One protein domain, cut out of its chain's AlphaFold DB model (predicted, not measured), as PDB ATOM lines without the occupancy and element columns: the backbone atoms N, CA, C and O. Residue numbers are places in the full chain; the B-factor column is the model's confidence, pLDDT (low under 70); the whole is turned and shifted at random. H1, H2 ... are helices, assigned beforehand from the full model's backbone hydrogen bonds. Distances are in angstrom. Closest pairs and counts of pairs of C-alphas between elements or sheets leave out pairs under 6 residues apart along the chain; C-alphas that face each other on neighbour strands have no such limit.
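What this domain is: This is residues 32 to 77 of the 210 residues of the protein "DUF1329 domain-containing protein" of Deltaproteobacteria bacterium (UniProt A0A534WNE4). There is little regular structure here: two short helices, H1 then H2, pack together as a small head, and two long unnamed stretches run from it, tied to each other by a short antiparallel pairing. Residues 72 to 77 stick out as a free tail and add to the length. The printed part has 46 residues, 12 of them in the two named helices, with no named strand; the class is all helix. It is loose, with a radius of gyration of the C-alphas of 11.9 A, and spans 36 by 18 by 17 A.

How they stand to each other: Start at Gly 32 and pass residues 38 to 39, which pair antiparallel with residues 66 to 67. H1, residues 44 to 47, touches H2, residues 53 to 60; their closest C-alphas are those of Trp 44 and Tyr 59, 5.8 A apart. H1 is too short for an O i to N i+4 pair; H2 has 2 of 4 within hydrogen-bond range.

Where its parts are: Find C-alpha 44 at (143.181, 151.455, 163.385), where H1 begins. H2 runs 10.3 A to C-alpha 60 at (138.569, 147.226, 163.583).

The domain as a whole: The C-alphas farthest apart, those of Lys 61 and Asn 77, are 36.9 A apart. The link from H1 to H2 is tight. The printed part has no cut, and no printed residue is under 70 in pLDDT.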
ATOM      1  N   GLY A  32     151.244 159.598 161.636       72.00
ATOM      2  CA  GLY A  32     151.285 158.418 162.484       72.00
ATOM      3  C   GLY A  32     150.741 158.718 163.862       72.00
ATOM      4  O   GLY A  32     150.569 159.882 164.219       72.00
ATOM      5  N   LEU A  33     150.464 157.660 164.623       85.38
ATOM      6  CA  LEU A  33     149.938 157.771 165.980       85.38
ATOM      7  C   LEU A  33     150.823 158.688 166.832       85.38
ATOM      8  O   LEU A  33     152.022 158.441 166.983       85.38
ATOM      9  N   LYS A  34     150.229 159.747 167.385       88.94
ATOM     10  CA  LYS A  34     150.904 160.718 168.253       88.94
ATOM     11  C   LYS A  34     150.385 160.590 169.687       88.94
ATOM     12  O   LYS A  34     149.245 160.174 169.894       88.94
ATOM     13  N   PRO A  35     151.180 160.973 170.701       90.31
ATOM     14  CA  PRO A  35     150.678 161.114 172.062       90.31
ATOM     15  C   PRO A  35     149.405 161.970 172.113       90.31
ATOM     16  O   PRO A  35     149.378 163.070 171.568       90.31
ATOM     17  N   GLY A  36     148.369 161.466 172.779       89.75
ATOM     18  CA  GLY A  36     147.039 162.073 172.839       89.75
ATOM     19  C   GLY A  36     146.010 161.410 171.920       89.75
ATOM     20  O   GLY A  36     144.820 161.470 172.230       89.75
ATOM     21  N   ASP A  37     146.444 160.721 170.859       92.25
ATOM     22  CA  ASP A  37     145.542 159.959 169.995       92.25
ATOM     23  C   ASP A  37     144.909 158.784 170.759       92.25
ATOM     24  O   ASP A  37     145.473 158.248 171.718       92.25
ATOM     25  N   THR A  38     143.732 158.349 170.312       94.12
ATOM     26  CA  THR A  38     143.125 157.093 170.763       94.12
ATOM     27  C   THR A  38     143.082 156.136 169.584       94.12
ATOM     28  O   THR A  38     142.463 156.422 168.567       94.12
ATOM     29  N   LEU A  39     143.780 155.010 169.712       93.69
ATOM     30  CA  LEU A  39     143.736 153.928 168.746       93.69
ATOM     31  C   LEU A  39     142.488 153.088 169.019       93.69
ATOM     32  O   LEU A  39     142.438 152.334 169.992       93.69
ATOM     33  N   ASP A  40     141.492 153.269 168.163       93.06
ATOM     34  CA  ASP A  40     140.190 152.609 168.176       93.06
ATOM     35  C   ASP A  40     139.786 152.183 166.749       93.06
ATOM     36  O   ASP A  40     140.593 152.242 165.813       93.06
ATOM     37  N   SER A  41     138.530 151.777 166.561       93.44
ATOM     38  CA  SER A  41     137.997 151.349 165.263       93.44
ATOM     39  C   SER A  41     137.938 152.429 164.179       93.44
ATOM     40  O   SER A  41     137.731 152.095 163.013       93.44
ATOM     41  N   ASN A  42     138.140 153.706 164.505       91.88
ATOM     42  CA  ASN A  42     138.176 154.788 163.519       91.88
ATOM     43  C   ASN A  42     139.608 155.127 163.084       91.88
ATOM     44  O   ASN A  42     139.804 155.733 162.032       91.88
ATOM     45  N   MET A  43     140.601 154.771 163.905       88.94
ATOM     46  CA  MET A  43     142.009 155.129 163.697       88.94
ATOM     47  C   MET A  43     142.930 153.916 163.498       88.94
ATOM     48  O   MET A  43     144.140 154.099 163.349       88.94
ATOM     49  N   TRP A  44     142.393 152.690 163.467       90.31
ATOM     50  CA  TRP A  44     143.181 151.455 163.385       90.31
ATOM     51  C   TRP A  44     144.109 151.387 162.167       90.31
ATOM     52  O   TRP A  44     145.220 150.872 162.290       90.31
ATOM     53  N   GLN A  45     143.723 151.972 161.025       91.75
ATOM     54  CA  GLN A  45     144.541 151.979 159.804       91.75
ATOM     55  C   GLN A  45     145.881 152.699 160.013       91.75
ATOM     56  O   GLN A  45     146.893 152.350 159.410       91.75
ATOM     57  N   LYS A  46     145.941 153.674 160.934       90.00
ATOM     58  CA  LYS A  46     147.199 154.363 161.272       90.00
ATOM     59  C   LYS A  46     148.235 153.435 161.916       90.00
ATOM     60  O   LYS A  46     149.410 153.796 161.962       90.00
ATOM     61  N   ALA A  47     147.813 152.271 162.409       89.56
ATOM     62  CA  ALA A  47     148.667 151.276 163.046       89.56
ATOM     63  C   ALA A  47     149.076 150.118 162.117       89.56
ATOM     64  O   ALA A  47     149.801 149.232 162.571       89.56
ATOM     65  N   GLU A  48     148.675 150.117 160.837       89.81
ATOM     66  CA  GLU A  48     148.942 149.020 159.884       89.81
ATOM     67  C   GLU A  48     150.426 148.660 159.744       89.81
ATOM     68  O   GLU A  48     150.779 147.493 159.611       89.81
ATOM     69  N   ASN A  49     151.306 149.657 159.849       88.81
ATOM     70  CA  ASN A  49     152.755 149.474 159.732       88.81
ATOM     71  C   ASN A  49     153.451 149.166 161.071       88.81
ATOM     72  O   ASN A  49     154.674 149.059 161.111       88.81
ATOM     73  N   ILE A  50     152.699 149.091 162.174       89.38
ATOM     74  CA  ILE A  50     153.235 148.965 163.540       89.38
ATOM     75  C   ILE A  50     152.733 147.681 164.207       89.38
ATOM     76  O   ILE A  50     153.447 147.079 165.008       89.38
ATOM     77  N   LEU A  51     151.507 147.258 163.892       91.12
ATOM     78  CA  LEU A  51     150.856 146.120 164.524       91.12
ATOM     79  C   LEU A  51     150.618 144.980 163.525       91.12
ATOM     80  O   LEU A  51     150.248 145.237 162.381       91.12
ATOM     81  N   PRO A  52     150.760 143.713 163.956       93.62
ATOM     82  CA  PRO A  52     150.367 142.566 163.147       93.62
ATOM     83  C   PRO A  52     148.880 142.616 162.751       93.62
ATOM     84  O   PRO A  52     148.051 143.094 163.536       93.62
ATOM     85  N   PRO A  53     148.505 142.067 161.581       92.62
ATOM     86  CA  PRO A  53     147.133 142.123 161.076       92.62
ATOM     87  C   PRO A  53     146.116 141.433 161.996       92.62
ATOM     88  O   PRO A  53     144.954 141.836 162.039       92.62
ATOM     89  N   GLU A  54     146.525 140.424 162.769       93.69
ATOM     90  CA  GLU A  54     145.677 139.774 163.772       93.69
ATOM     91  C   GLU A  54     145.255 140.752 164.870       93.69
ATOM     92  O   GLU A  54     144.100 140.755 165.283       93.69
ATOM     93  N   VAL A  55     146.174 141.616 165.306       94.06
ATOM     94  CA  VAL A  55     145.915 142.619 166.341       94.06
ATOM     95  C   VAL A  55     145.027 143.739 165.793       94.06
ATOM     96  O   VAL A  55     144.114 144.185 166.485       94.06
ATOM     97  N   LEU A  56     145.235 144.159 164.540       94.12
ATOM     98  CA  LEU A  56     144.430 145.202 163.888       94.12
ATOM     99  C   LEU A  56     142.948 144.831 163.782       94.12
ATOM    100  O   LEU A  56     142.097 145.682 164.027       94.12
ATOM    101  N   LYS A  57     142.628 143.556 163.519       95.50
ATOM    102  CA  LYS A  57     141.237 143.062 163.477       95.50
ATOM    103  C   LYS A  57     140.475 143.303 164.781       95.50
ATOM    104  O   LYS A  57     139.265 143.507 164.751       95.50
ATOM    105  N   HIS A  58     141.159 143.273 165.924       95.69
ATOM    106  CA  HIS A  58     140.538 143.572 167.214       95.69
ATOM    107  C   HIS A  58     140.218 145.069 167.355       95.69
ATOM    108  O   HIS A  58     139.171 145.421 167.893       95.69
ATOM    109  N   TYR A  59     141.060 145.959 166.819       95.00
ATOM    110  CA  TYR A  59     140.750 147.391 166.773       95.00
ATOM    111  C   TYR A  59     139.638 147.704 165.770       95.00
ATOM    112  O   TYR A  59     138.735 148.459 166.106       95.00
ATOM    113  N   GLU A  60     139.636 147.078 164.588       94.19
ATOM    114  CA  GLU A  60     138.569 147.226 163.583       94.19
ATOM    115  C   GLU A  60     137.186 146.902 164.176       94.19
ATOM    116  O   GLU A  60     136.218 147.631 163.964       94.19
ATOM    117  N   LYS A  61     137.106 145.847 164.996       94.94
ATOM    118  CA  LYS A  61     135.885 145.439 165.709       94.94
ATOM    119  C   LYS A  61     135.588 146.247 166.976       94.94
ATOM    120  O   LYS A  61     134.612 145.953 167.661       94.94
ATOM    121  N   ASN A  62     136.414 147.243 167.297       93.12
ATOM    122  CA  ASN A  62     136.343 148.033 168.525       93.12
ATOM    123  C   ASN A  62     136.451 147.191 169.818       93.12
ATOM    124  O   ASN A  62     135.926 147.569 170.864       93.12
ATOM    125  N   GLU A  63     137.116 146.037 169.753       95.19
ATOM    126  CA  GLU A  63     137.398 145.183 170.914       95.19
ATOM    127  C   GLU A  63     138.580 145.736 171.725       95.19
ATOM    128  O   GLU A  63     138.621 145.585 172.946       95.19
ATOM    129  N   TYR A  64     139.514 146.422 171.056       95.31
ATOM    130  CA  TYR A  64     140.618 147.151 171.679       95.31
ATOM    131  C   TYR A  64     140.472 148.656 171.479       95.31
ATOM    132  O   TYR A  64     140.178 149.128 170.383       95.31
ATOM    133  N   VAL A  65     140.730 149.406 172.553       95.06
ATOM    134  CA  VAL A  65     140.772 150.871 172.560       95.06
ATOM    135  C   VAL A  65     141.935 151.300 173.444       95.06
ATOM    136  O   VAL A  65     141.885 151.132 174.661       95.06
ATOM    137  N   ASN A  66     142.988 151.850 172.841       95.25
ATOM    138  CA  ASN A  66     144.215 152.203 173.554       95.25
ATOM    139  C   ASN A  66     144.590 153.666 173.331       95.25
ATOM    140  O   ASN A  66     144.702 154.135 172.203       95.25
ATOM    141  N   LYS A  67     144.830 154.391 174.425       94.56
ATOM    142  CA  LYS A  67     145.337 155.764 174.359       94.56
ATOM    143  C   LYS A  67     146.829 155.750 174.070       94.56
ATOM    144  O   LYS A  67     147.596 155.090 174.769       94.56
ATOM    145  N   ILE A  68     147.236 156.531 173.083       93.38
ATOM    146  CA  ILE A  68     148.639 156.740 172.763       93.38
ATOM    147  C   ILE A  68     149.178 157.776 173.739       93.38
ATOM    148  O   ILE A  68     148.665 158.889 173.843       93.38
ATOM    149  N   VAL A  69     150.203 157.407 174.498       91.00
ATOM    150  CA  VAL A  69     150.797 158.270 175.521       91.00
ATOM    151  C   VAL A  69     152.281 158.447 175.260       91.00
ATOM    152  O   VAL A  69     152.960 157.528 174.809       91.00
ATOM    153  N   SER A  70     152.803 159.628 175.583       89.06
ATOM    154  CA  SER A  70     154.244 159.845 175.613       89.06
ATOM    155  C   SER A  70     154.840 159.121 176.817       89.06
ATOM    156  O   SER A  70     154.374 159.276 177.956       89.06
ATOM    157  N   TRP A  71     155.904 158.365 176.576       84.56
ATOM    158  CA  TRP A  71     156.716 157.763 177.625       84.56
ATOM    159  C   TRP A  71     158.094 158.434 177.636       84.56
ATOM    160  O   TRP A  71     158.986 157.986 176.920       84.56
ATOM    161  N   PRO A  72     158.251 159.557 178.360       84.75
ATOM    162  CA  PRO A  72     159.494 160.316 178.347       84.75
ATOM    163  C   PRO A  72     160.585 159.594 179.157       84.75
ATOM    164  O   PRO A  72     160.277 158.776 180.030       84.75
ATOM    165  N   GLU A  73     161.858 159.867 178.869       75.62
ATOM    166  CA  GLU A  73     162.994 159.149 179.470       75.62
ATOM    167  C   GLU A  73     163.064 159.327 180.987       75.62
ATOM    168  O   GLU A  73     163.403 158.386 181.699       75.62
ATOM    169  N   GLU A  74     162.638 160.476 181.512       77.25
ATOM    170  CA  GLU A  74     162.621 160.757 182.951       77.25
ATOM    171  C   GLU A  74     161.649 159.845 183.711       77.25
ATOM    172  O   GLU A  74     161.755 159.693 184.930       77.25
ATOM    173  N   ARG A  75     160.702 159.206 183.005       76.38
ATOM    174  CA  ARG A  75     159.835 158.182 183.600       76.38
ATOM    175  C   ARG A  75     160.590 156.882 183.892       76.38
ATOM    176  O   ARG A  75     160.162 156.127 184.763       76.38
ATOM    177  N   TYR A  76     161.703 156.622 183.201       73.31
ATOM    178  CA  TYR A  76     162.647 155.569 183.563       73.31
ATOM    179  C   TYR A  76     163.567 156.077 184.672       73.31
ATOM    180  O   TYR A  76     164.638 156.621 184.424       73.31
ATOM    181  N   ASN A  77     163.143 155.887 185.919       80.69
ATOM    182  CA  ASN A  77     163.917 156.328 187.071       80.69
ATOM    183  C   ASN A  77     164.607 155.151 187.769       80.69
ATOM    184  O   ASN A  77     163.958 154.176 188.150       80.69
TER     185      ASN A  77